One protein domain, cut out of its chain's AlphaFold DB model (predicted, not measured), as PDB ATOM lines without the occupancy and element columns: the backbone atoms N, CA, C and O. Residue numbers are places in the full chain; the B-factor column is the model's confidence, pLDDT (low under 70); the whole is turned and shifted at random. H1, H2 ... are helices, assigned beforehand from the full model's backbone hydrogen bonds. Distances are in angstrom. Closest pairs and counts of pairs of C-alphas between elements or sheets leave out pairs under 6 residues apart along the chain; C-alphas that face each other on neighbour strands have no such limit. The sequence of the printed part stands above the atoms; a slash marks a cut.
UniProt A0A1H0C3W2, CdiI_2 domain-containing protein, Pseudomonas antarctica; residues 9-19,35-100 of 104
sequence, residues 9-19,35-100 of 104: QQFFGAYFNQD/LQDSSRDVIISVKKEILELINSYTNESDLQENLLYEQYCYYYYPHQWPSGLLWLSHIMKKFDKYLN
ATOM      1  N   GLN A   9     -24.477 -50.562 -25.800       98.50
ATOM      2  CA  GLN A   9     -24.518 -51.078 -27.169       98.50
ATOM      3  C   GLN A   9     -25.018 -52.523 -27.213       98.50
ATOM      4  O   GLN A   9     -25.750 -52.890 -28.126       98.50
ATOM      5  N   GLN A  10     -24.650 -53.346 -26.227       98.25
ATOM      6  CA  GLN A  10     -25.180 -54.703 -26.107       98.25
ATOM      7  C   GLN A  10     -26.670 -54.695 -25.746       98.25
ATOM      8  O   GLN A  10     -27.438 -55.415 -26.373       98.25
ATOM      9  N   PHE A  11     -27.105 -53.855 -24.803       98.69
ATOM     10  CA  PHE A  11     -28.518 -53.706 -24.448       98.69
ATOM     11  C   PHE A  11     -29.364 -53.311 -25.663       98.69
ATOM     12  O   PHE A  11     -30.293 -54.028 -26.026       98.69
ATOM     13  N   PHE A  12     -29.027 -52.207 -26.328       98.62
ATOM     14  CA  PHE A  12     -29.798 -51.746 -27.477       98.62
ATOM     15  C   PHE A  12     -29.662 -52.679 -28.683       98.62
ATOM     16  O   PHE A  12     -30.674 -53.058 -29.261       98.62
ATOM     17  N   GLY A  13     -28.449 -53.108 -29.029       97.56
ATOM     18  CA  GLY A  13     -28.216 -53.940 -30.208       97.56
ATOM     19  C   GLY A  13     -28.752 -55.368 -30.095       97.56
ATOM     20  O   GLY A  13     -29.121 -55.948 -31.114       97.56
ATOM     21  N   ALA A  14     -28.803 -55.949 -28.890       97.19
ATOM     22  CA  ALA A  14     -29.314 -57.307 -28.695       97.19
ATOM     23  C   ALA A  14     -30.826 -57.336 -28.445       97.19
ATOM     24  O   ALA A  14     -31.511 -58.165 -29.037       97.19
ATOM     25  N   TYR A  15     -31.353 -56.436 -27.608       98.44
ATOM     26  CA  TYR A  15     -32.763 -56.467 -27.197       98.44
ATOM     27  C   TYR A  15     -33.658 -55.612 -28.099       98.44
ATOM     28  O   TYR A  15     -34.775 -56.008 -28.414       98.44
ATOM     29  N   PHE A  16     -33.158 -54.472 -28.577       98.25
ATOM     30  CA  PHE A  16     -33.823 -53.639 -29.585       98.25
ATOM     31  C   PHE A  16     -33.197 -53.857 -30.969       98.25
ATOM     32  O   PHE A  16     -32.873 -52.900 -31.673       98.25
ATOM     33  N   ASN A  17     -33.003 -55.127 -31.339       97.25
ATOM     34  CA  ASN A  17     -32.516 -55.547 -32.657       97.25
ATOM     35  C   ASN A  17     -33.588 -55.341 -33.754       97.25
ATOM     36  O   ASN A  17     -34.691 -54.914 -33.451       97.25
ATOM     37  N   GLN A  18     -33.306 -55.629 -35.028       96.88
ATOM     38  CA  GLN A  18     -34.263 -55.403 -36.136       96.88
ATOM     39  C   GLN A  18     -35.590 -56.161 -36.005       96.88
ATOM     40  O   GLN A  18     -36.625 -55.642 -36.418       96.88
ATOM     41  N   ASP A  19     -35.548 -57.348 -35.413       97.25
ATOM     42  CA  ASP A  19     -36.659 -58.291 -35.327       97.25
ATOM     43  C   ASP A  19     -37.306 -58.282 -33.932       97.25
ATOM     44  O   ASP A  19     -38.120 -59.147 -33.621       97.25
ATOM     45  N   LEU A  35     -33.971 -56.681 -17.995       98.44
ATOM     46  CA  LEU A  35     -33.844 -56.604 -16.541       98.44
ATOM     47  C   LEU A  35     -33.891 -57.992 -15.883       98.44
ATOM     48  O   LEU A  35     -33.166 -58.223 -14.915       98.44
ATOM     49  N   GLN A  36     -34.719 -58.906 -16.390       97.50
ATOM     50  CA  GLN A  36     -34.832 -60.276 -15.878       97.50
ATOM     51  C   GLN A  36     -33.605 -61.131 -16.212       97.50
ATOM     52  O   GLN A  36     -33.148 -61.892 -15.358       97.50
ATOM     53  N   ASP A  37     -33.054 -60.965 -17.412       97.50
ATOM     54  CA  ASP A  37     -31.952 -61.784 -17.926       97.50
ATOM     55  C   ASP A  37     -30.572 -61.306 -17.442       97.50
ATOM     56  O   ASP A  37     -29.614 -62.083 -17.375       97.50
ATOM     57  N   SER A  38     -30.453 -60.025 -17.087       97.81
ATOM     58  CA  SER A  38     -29.166 -59.392 -16.785       97.81
ATOM     59  C   SER A  38     -28.810 -59.392 -15.301       97.81
ATOM     60  O   SER A  38     -29.646 -59.261 -14.405       97.81
ATOM     61  N   SER A  39     -27.508 -59.456 -15.024       97.31
ATOM     62  CA  SER A  39     -26.998 -59.283 -13.666       97.31
ATOM     63  C   SER A  39     -27.174 -57.838 -13.184       97.31
ATOM     64  O   SER A  39     -27.199 -56.884 -13.966       97.31
ATOM     65  N   ARG A  40     -27.219 -57.657 -11.859       97.31
ATOM     66  CA  ARG A  40     -27.296 -56.330 -11.230       97.31
ATOM     67  C   ARG A  40     -26.184 -55.383 -11.706       97.31
ATOM     68  O   ARG A  40     -26.452 -54.202 -11.909       97.31
ATOM     69  N   ASP A  41     -24.968 -55.892 -11.895       98.19
ATOM     70  CA  ASP A  41     -23.812 -55.085 -12.307       98.19
ATOM     71  C   ASP A  41     -23.912 -54.626 -13.770       98.19
ATOM     72  O   ASP A  41     -23.576 -53.479 -14.076       98.19
ATOM     73  N   VAL A  42     -24.446 -55.472 -14.658       98.44
ATOM     74  CA  VAL A  42     -24.736 -55.104 -16.056       98.44
ATOM     75  C   VAL A  42     -25.800 -54.009 -16.100       98.44
ATOM     76  O   VAL A  42     -25.588 -52.968 -16.717       98.44
ATOM     77  N   ILE A  43     -26.899 -54.169 -15.355       98.69
ATOM     78  CA  ILE A  43     -27.981 -53.171 -15.293       98.69
ATOM     79  C   ILE A  43     -27.459 -51.818 -14.778       98.69
ATOM     80  O   ILE A  43     -27.814 -50.766 -15.314       98.69
ATOM     81  N   ILE A  44     -26.594 -51.825 -13.757       98.50
ATOM     82  CA  ILE A  44     -25.952 -50.605 -13.237       98.50
ATOM     83  C   ILE A  44     -25.029 -49.968 -14.288       98.50
ATOM     84  O   ILE A  44     -25.008 -48.740 -14.407       98.50
ATOM     85  N   SER A  45     -24.294 -50.776 -15.052       98.69
ATOM     86  CA  SER A  45     -23.384 -50.295 -16.101       98.69
ATOM     87  C   SER A  45     -24.151 -49.626 -17.241       98.69
ATOM     88  O   SER A  45     -23.913 -48.451 -17.521       98.69
ATOM     89  N   VAL A  46     -25.169 -50.299 -17.792       98.75
ATOM     90  CA  VAL A  46     -26.078 -49.720 -18.799       98.75
ATOM     91  C   VAL A  46     -26.718 -48.439 -18.272       98.75
ATOM     92  O   VAL A  46     -26.780 -47.433 -18.976       98.75
ATOM     93  N   LYS A  47     -27.138 -48.424 -17.000       98.62
ATOM     94  CA  LYS A  47     -27.706 -47.222 -16.387       98.62
ATOM     95  C   LYS A  47     -26.756 -46.031 -16.393       98.62
ATOM     96  O   LYS A  47     -27.176 -44.910 -16.685       98.62
ATOM     97  N   LYS A  48     -25.495 -46.258 -16.039       98.69
ATOM     98  CA  LYS A  48     -24.468 -45.214 -16.035       98.69
ATOM     99  C   LYS A  48     -24.233 -44.675 -17.446       98.69
ATOM    100  O   LYS A  48     -24.192 -43.462 -17.619       98.69
ATOM    101  N   GLU A  49     -24.158 -45.559 -18.435       98.69
ATOM    102  CA  GLU A  49     -23.969 -45.190 -19.842       98.69
ATOM    103  C   GLU A  49     -25.175 -44.415 -20.412       98.69
ATOM    104  O   GLU A  49     -24.982 -43.411 -21.095       98.69
ATOM    105  N   ILE A  50     -26.420 -44.779 -20.061       98.62
ATOM    106  CA  ILE A  50     -27.617 -43.989 -20.424       98.62
ATOM    107  C   ILE A  50     -27.544 -42.580 -19.829       98.62
ATOM    108  O   ILE A  50     -27.866 -41.604 -20.505       98.62
ATOM    109  N   LEU A  51     -27.128 -42.451 -18.566       98.44
ATOM    110  CA  LEU A  51     -26.994 -41.144 -17.925       98.44
ATOM    111  C   LEU A  51     -25.907 -40.290 -18.597       98.44
ATOM    112  O   LEU A  51     -26.093 -39.086 -18.768       98.44
ATOM    113  N   GLU A  52     -24.787 -40.894 -18.992       98.06
ATOM    114  CA  GLU A  52     -23.736 -40.223 -19.767       98.06
ATOM    115  C   GLU A  52     -24.259 -39.772 -21.137       98.06
ATOM    116  O   GLU A  52     -24.021 -38.627 -21.527       98.06
ATOM    117  N   LEU A  53     -25.042 -40.613 -21.820       97.25
ATOM    118  CA  LEU A  53     -25.680 -40.278 -23.092       97.25
ATOM    119  C   LEU A  53     -26.647 -39.094 -22.942       97.25
ATOM    120  O   LEU A  53     -26.510 -38.105 -23.655       97.25
ATOM    121  N   ILE A  54     -27.559 -39.137 -21.965       96.94
ATOM    122  CA  ILE A  54     -28.500 -38.039 -21.664       96.94
ATOM    123  C   ILE A  54     -27.760 -36.711 -21.451       96.94
ATOM    124  O   ILE A  54     -28.198 -35.675 -21.943       96.94
ATOM    125  N   ASN A  55     -26.638 -36.730 -20.729       97.06
ATOM    126  CA  ASN A  55     -25.875 -35.519 -20.415       97.06
ATOM    127  C   ASN A  55     -25.000 -35.019 -21.579       97.06
ATOM    128  O   ASN A  55     -24.524 -33.885 -21.528       97.06
ATOM    129  N   SER A  56     -24.763 -35.845 -22.601       96.62
ATOM    130  CA  SER A  56     -23.879 -35.515 -23.729       96.62
ATOM    131  C   SER A  56     -24.597 -34.812 -24.884       96.62
ATOM    132  O   SER A  56     -23.935 -34.243 -25.750       96.62
ATOM    133  N   TYR A  57     -25.934 -34.821 -24.902       94.75
ATOM    134  CA  TYR A  57     -26.731 -34.308 -26.016       94.75
ATOM    135  C   TYR A  57     -27.706 -33.212 -25.577       94.75
ATOM    136  O   TYR A  57     -28.449 -33.351 -24.610       94.75
ATOM    137  N   THR A  58     -27.733 -32.117 -26.338       92.19
ATOM    138  CA  THR A  58     -28.700 -31.013 -26.191       92.19
ATOM    139  C   THR A  58     -29.614 -30.862 -27.410       92.19
ATOM    140  O   THR A  58     -30.565 -30.084 -27.375       92.19
ATOM    141  N   ASN A  59     -29.334 -31.617 -28.478       95.75
ATOM    142  CA  ASN A  59     -30.066 -31.638 -29.737       95.75
ATOM    143  C   ASN A  59     -30.733 -33.009 -29.926       95.75
ATOM    144  O   ASN A  59     -30.085 -34.046 -29.790       95.75
ATOM    145  N   GLU A  60     -32.026 -32.996 -30.251       97.19
ATOM    146  CA  GLU A  60     -32.838 -34.201 -30.450       97.19
ATOM    147  C   GLU A  60     -32.401 -35.030 -31.667       97.19
ATOM    148  O   GLU A  60     -32.332 -36.250 -31.574       97.19
ATOM    149  N   SER A  61     -32.075 -34.380 -32.787       97.19
ATOM    150  CA  SER A  61     -31.640 -35.057 -34.016       97.19
ATOM    151  C   SER A  61     -30.311 -35.778 -33.807       97.19
ATOM    152  O   SER A  61     -30.168 -36.926 -34.217       97.19
ATOM    153  N   ASP A  62     -29.362 -35.132 -33.127       98.06
ATOM    154  CA  ASP A  62     -28.042 -35.714 -32.861       98.06
ATOM    155  C   ASP A  62     -28.151 -36.909 -31.895       98.06
ATOM    156  O   ASP A  62     -27.465 -37.920 -32.061       98.06
ATOM    157  N   LEU A  63     -29.044 -36.819 -30.898       98.38
ATOM    158  CA  LEU A  63     -29.338 -37.932 -29.994       98.38
ATOM    159  C   LEU A  63     -29.974 -39.103 -30.750       98.38
ATOM    160  O   LEU A  63     -29.590 -40.254 -30.537       98.38
ATOM    161  N   GLN A  64     -30.932 -38.819 -31.632       98.00
ATOM    162  CA  GLN A  64     -31.588 -39.832 -32.450       98.00
ATOM    163  C   GLN A  64     -30.589 -40.561 -33.355       98.00
ATOM    164  O   GLN A  64     -30.617 -41.791 -33.436       98.00
ATOM    165  N   GLU A  65     -29.698 -39.812 -34.009       97.94
ATOM    166  CA  GLU A  65     -28.650 -40.360 -34.868       97.94
ATOM    167  C   GLU A  65     -27.696 -41.255 -34.068       97.94
ATOM    168  O   GLU A  65     -27.414 -42.379 -34.483       97.94
ATOM    169  N   ASN A  66     -27.274 -40.819 -32.873       98.25
ATOM    170  CA  ASN A  66     -26.438 -41.638 -31.997       98.25
ATOM    171  C   ASN A  66     -27.140 -42.933 -31.569       98.25
ATOM    172  O   ASN A  66     -26.553 -44.009 -31.668       98.25
ATOM    173  N   LEU A  67     -28.396 -42.853 -31.123       98.38
ATOM    174  CA  LEU A  67     -29.160 -44.032 -30.710       98.38
ATOM    175  C   LEU A  67     -29.261 -45.060 -31.842       98.38
ATOM    176  O   LEU A  67     -29.043 -46.249 -31.609       98.38
ATOM    177  N   LEU A  68     -29.547 -44.603 -33.061       97.00
ATOM    178  CA  LEU A  68     -29.735 -45.486 -34.207       97.00
ATOM    179  C   LEU A  68     -28.414 -46.094 -34.702       97.00
ATOM    180  O   LEU A  68     -28.345 -47.301 -34.930       97.00
ATOM    181  N   TYR A  69     -27.370 -45.279 -34.865       96.69
ATOM    182  CA  TYR A  69     -26.162 -45.695 -35.588       96.69
ATOM    183  C   TYR A  69     -24.966 -46.027 -34.695       96.69
ATOM    184  O   TYR A  69     -24.156 -46.869 -35.075       96.69
ATOM    185  N   GLU A  70     -24.861 -45.421 -33.512       97.12
ATOM    186  CA  GLU A  70     -23.743 -45.657 -32.586       97.12
ATOM    187  C   GLU A  70     -24.120 -46.645 -31.477       97.12
ATOM    188  O   GLU A  70     -23.296 -47.468 -31.070       97.12
ATOM    189  N   GLN A  71     -25.367 -46.586 -30.993       97.81
ATOM    190  CA  GLN A  71     -25.886 -47.508 -29.977       97.81
ATOM    191  C   GLN A  71     -26.605 -48.731 -30.559       97.81
ATOM    192  O   GLN A  71     -26.928 -49.650 -29.813       97.81
ATOM    193  N   TYR A  72     -26.828 -48.763 -31.876       97.31
ATOM    194  CA  TYR A  72     -27.483 -49.863 -32.597       97.31
ATOM    195  C   TYR A  72     -28.935 -50.140 -32.163       97.31
ATOM    196  O   TYR A  72     -29.399 -51.277 -32.230       97.31
ATOM    197  N   CYS A  73     -29.666 -49.113 -31.724       98.38
ATOM    198  CA  CYS A  73     -31.061 -49.237 -31.310       98.38
ATOM    199  C   CYS A  73     -32.014 -49.161 -32.513       98.38
ATOM    200  O   CYS A  73     -32.194 -48.090 -33.093       98.38
ATOM    201  N   TYR A  74     -32.707 -50.260 -32.836       97.88
ATOM    202  CA  TYR A  74     -33.732 -50.279 -33.895       97.88
ATOM    203  C   TYR A  74     -35.115 -49.820 -33.432       97.88
ATOM    204  O   TYR A  74     -36.022 -49.644 -34.249       97.88
ATOM    205  N   TYR A  75     -35.302 -49.574 -32.136       98.31
ATOM    206  CA  TYR A  75     -36.536 -48.968 -31.662       98.31
ATOM    207  C   TYR A  75     -36.606 -47.480 -32.023       98.31
ATOM    208  O   TYR A  75     -35.901 -46.635 -31.467       98.31
ATOM    209  N   TYR A  76     -37.518 -47.154 -32.938       97.44
ATOM    210  CA  TYR A  76     -37.815 -45.783 -33.334       97.44
ATOM    211  C   TYR A  76     -38.757 -45.115 -32.322       97.44
ATOM    212  O   TYR A  76     -39.976 -45.041 -32.511       97.44
ATOM    213  N   TYR A  77     -38.174 -44.609 -31.231       98.00
ATOM    214  CA  TYR A  77     -38.913 -43.989 -30.128       98.00
ATOM    215  C   TYR A  77     -39.902 -42.872 -30.511       98.00
ATOM    216  O   TYR A  77     -40.906 -42.765 -29.799       98.00
ATOM    217  N   PRO A  78     -39.733 -42.070 -31.591       97.75
ATOM    218  CA  PRO A  78     -40.682 -40.998 -31.907       97.75
ATOM    219  C   PRO A  78     -42.115 -41.464 -32.184       97.75
ATOM    220  O   PRO A  78     -43.039 -40.655 -32.136       97.75
ATOM    221  N   HIS A  79     -42.337 -42.756 -32.448       96.44
ATOM    222  CA  HIS A  79     -43.694 -43.297 -32.567       96.44
ATOM    223  C   HIS A  79     -44.481 -43.273 -31.248       96.44
ATOM    224  O   HIS A  79     -45.710 -43.283 -31.281       96.44
ATOM    225  N   GLN A  80     -43.803 -43.263 -30.098       97.94
ATOM    226  CA  GLN A  80     -44.446 -43.345 -28.780       97.94
ATOM    227  C   GLN A  80     -43.974 -42.265 -27.801       97.94
ATOM    228  O   GLN A  80     -44.650 -42.005 -26.807       97.94
ATOM    229  N   TRP A  81     -42.837 -41.622 -28.069       98.38
ATOM    230  CA  TRP A  81     -42.213 -40.661 -27.169       98.38
ATOM    231  C   TRP A  81     -42.005 -39.308 -27.850       98.38
ATOM    232  O   TRP A  81     -41.503 -39.266 -28.970       98.38
ATOM    233  N   PRO A  82     -42.315 -38.188 -27.168       97.25
ATOM    234  CA  PRO A  82     -42.090 -36.852 -27.721       97.25
ATOM    235  C   PRO A  82     -40.612 -36.486 -27.913       97.25
ATOM    236  O   PRO A  82     -40.318 -35.553 -28.654       97.25
ATOM    237  N   SER A  83     -39.696 -37.159 -27.208       97.88
ATOM    238  CA  SER A  83     -38.249 -36.961 -27.332       97.88
ATOM    239  C   SER A  83     -37.461 -38.168 -26.825       97.88
ATOM    240  O   SER A  83     -37.935 -38.918 -25.959       97.88
ATOM    241  N   GLY A  84     -36.229 -38.312 -27.311       98.00
ATOM    242  CA  GLY A  84     -35.301 -39.355 -26.887       98.00
ATOM    243  C   GLY A  84     -34.951 -39.221 -25.408       98.00
ATOM    244  O   GLY A  84     -34.937 -40.211 -24.681       98.00
ATOM    245  N   LEU A  85     -34.786 -37.990 -24.910       97.88
ATOM    246  CA  LEU A  85     -34.515 -37.741 -23.490       97.88
ATOM    247  C   LEU A  85     -35.645 -38.229 -22.574       97.88
ATOM    248  O   LEU A  85     -35.373 -38.769 -21.497       97.88
ATOM    249  N   LEU A  86     -36.909 -38.067 -22.981       98.25
ATOM    250  CA  LEU A  86     -38.050 -38.567 -22.208       98.25
ATOM    251  C   LEU A  86     -38.101 -40.096 -22.213       98.25
ATOM    252  O   LEU A  86     -38.346 -40.692 -21.162       98.25
ATOM    253  N   TRP A  87     -37.814 -40.723 -23.355       98.69
ATOM    254  CA  TRP A  87     -37.741 -42.178 -23.464       98.69
ATOM    255  C   TRP A  87     -36.592 -42.773 -22.633       98.69
ATOM    256  O   TRP A  87     -36.814 -43.675 -21.824       98.69
ATOM    257  N   LEU A  88     -35.381 -42.219 -22.729       98.69
ATOM    258  CA  LEU A  88     -34.234 -42.650 -21.921       98.69
ATOM    259  C   LEU A  88     -34.489 -42.441 -20.419       98.69
ATOM    260  O   LEU A  88     -34.168 -43.300 -19.597       98.69
ATOM    261  N   SER A  89     -35.146 -41.339 -20.043       98.25
ATOM    262  CA  SER A  89     -35.568 -41.102 -18.654       98.25
ATOM    263  C   SER A  89     -36.598 -42.126 -18.167       98.25
ATOM    264  O   SER A  89     -36.624 -42.465 -16.982       98.25
ATOM    265  N   HIS A  90     -37.463 -42.624 -19.051       98.69
ATOM    266  CA  HIS A  90     -38.400 -43.703 -18.738       98.69
ATOM    267  C   HIS A  90     -37.681 -45.030 -18.494       98.69
ATOM    268  O   HIS A  90     -37.920 -45.656 -17.458       98.69
ATOM    269  N   ILE A  91     -36.721 -45.395 -19.352       98.75
ATOM    270  CA  ILE A  91     -35.841 -46.552 -19.121       98.75
ATOM    271  C   ILE A  91     -35.176 -46.430 -17.745       98.75
ATOM    272  O   ILE A  91     -35.203 -47.376 -16.954       98.75
ATOM    273  N   MET A  92     -34.682 -45.235 -17.397       98.56
ATOM    274  CA  MET A  92     -34.057 -45.007 -16.097       98.56
ATOM    275  C   MET A  92     -34.965 -45.259 -14.908       98.56
ATOM    276  O   MET A  92     -34.547 -45.903 -13.943       98.56
ATOM    277  N   LYS A  93     -36.226 -44.840 -14.994       98.44
ATOM    278  CA  LYS A  93     -37.220 -45.128 -13.955       98.44
ATOM    279  C   LYS A  93     -37.495 -46.627 -13.827       98.44
ATOM    280  O   LYS A  93     -37.626 -47.106 -12.699       98.44
ATOM    281  N   LYS A  94     -37.565 -47.374 -14.939       98.38
ATOM    282  CA  LYS A  94     -37.745 -48.839 -14.903       98.38
ATOM    283  C   LYS A  94     -36.551 -49.525 -14.236       98.38
ATOM    284  O   LYS A  94     -36.749 -50.321 -13.318       98.38
ATOM    285  N   PHE A  95     -35.330 -49.138 -14.604       98.25
ATOM    286  CA  PHE A  95     -34.103 -49.681 -14.017       98.25
ATOM    287  C   PHE A  95     -34.030 -49.392 -12.514       98.25
ATOM    288  O   PHE A  95     -33.759 -50.292 -11.722       98.25
ATOM    289  N   ASP A  96     -34.333 -48.159 -12.098       97.94
ATOM    290  CA  ASP A  96     -34.355 -47.785 -10.682       97.94
ATOM    291  C   ASP A  96     -35.385 -48.568  -9.878       97.94
ATOM    292  O   ASP A  96     -35.098 -49.033  -8.771       97.94
ATOM    293  N   LYS A  97     -36.589 -48.741 -10.426       97.88
ATOM    294  CA  LYS A  97     -37.627 -49.551  -9.788       97.88
ATOM    295  C   LYS A  97     -37.143 -50.988  -9.591       97.88
ATOM    296  O   LYS A  97     -37.263 -51.514  -8.487       97.88
ATOM    297  N   TYR A  98     -36.562 -51.590 -10.623       97.56
ATOM    298  CA  TYR A  98     -36.098 -52.973 -10.588       97.56
ATOM    299  C   TYR A  98     -34.919 -53.181  -9.629       97.56
ATOM    300  O   TYR A  98     -34.989 -54.022  -8.733       97.56
ATOM    301  N   LEU A  99     -33.883 -52.342  -9.702       96.44
ATOM    302  CA  LEU A  99     -32.730 -52.414  -8.797       96.44
ATOM    303  C   LEU A  99     -33.124 -52.246  -7.320       96.44
ATOM    304  O   LEU A  99     -32.491 -52.830  -6.440       96.44
ATOM    305  N   ASN A 100     -34.178 -51.476  -7.033       94.94
ATOM    306  CA  ASN A 100     -34.713 -51.349  -5.677       94.94
ATOM    307  C   ASN A 100     -35.432 -52.612  -5.179       94.94
ATOM    308  O   ASN A 100     -35.471 -52.823  -3.967       94.94
TER     309      ASN A 100
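AT A GLANCE: This is residues 9 to 19 and 35 to 100 of the 104 residues of the protein "CdiI_2 domain-containing protein" of Pseudomonas antarctica (UniProt A0A1H0C3W2). Two long helices, H2 and H4, lie side by side and run opposite ways. The beginning of H4, residues 84 to 85, packs on H3 around Gln 64 at a steep tilt, near the end of H2, and short H1 lies close to H2 and H3 but apart from H4. A long link, residues 71 to 83, loops from H3 back to H4. The printed part has 77 residues with four named helices, H1, H2, H3 and H4 along the chain, and no named strand; its class is all helix. It is compact, with a radius of gyration of the C-alphas of 12.1 A, and its rounded outline spans 32 by 27 by 21 A.

HOW THE PARTS SIT: H1, residues 9 to 15, is close to but not clearly touching H2, residues 40 to 56; their closest C-alphas, those of Phe 11 and Val 46, are 7.3 A apart. These two helices run opposite ways at a steep tilt of 64 degrees. H1 is also close to but not clearly touching H3, residues 60 to 70, with the closest C-alphas, those of Gln 9 and Glu 70, 7.7 A apart and the lines about perpendicular at 81 degrees. H2 touches H4, residues 84 to 100, where the closest C-alphas, those of Ile 54 and Leu 85, are 6.3 A apart. H2 and H4 run opposite ways at a shallow tilt of 26 degrees, 10.1 A from centre to centre. H2 and H3 are near each other, with 5 pairs of C-alphas within 10 A. H3 touches H4, which meets it with residues 84 to 85 alone; the closest C-alphas, those of Gln 64 and Gly 84, are 6.7 A apart. H3 and H4 run the same way at a steep tilt of 63 degrees. H1 and H4 are apart. In H1, H2, H3 and H4 every O i to N i+4 pair is within hydrogen-bond range.

IN THESE COORDINATES: H1 begins at C-alpha 9, at (-24.518, -51.078, -27.169), and measures 9.8 A from first to last C-alpha. H2 measures 24.5 A and ends at C-alpha 56, at (-23.879, -35.515, -23.729). H3 measures 14.8 A. H4 measures 24.4 A and ends at C-alpha 100, at (-34.713, -51.349, -5.677).

THE WHOLE: The two C-alphas farthest apart, those of Ser 61 and Asn 100, are 32.8 A from each other. Residues 20 to 34 are cut out and not printed, and C-alphas 19 and 35 are 19.1 A apart across the cut; the link from H1 to H2 is the link across the cut. The link from H2 to H3 is tight, with 3 residues, and that from H3 to H4 is long, with 13. The mean pLDDT of the printed part is 97.7, and no printed residue is under 70.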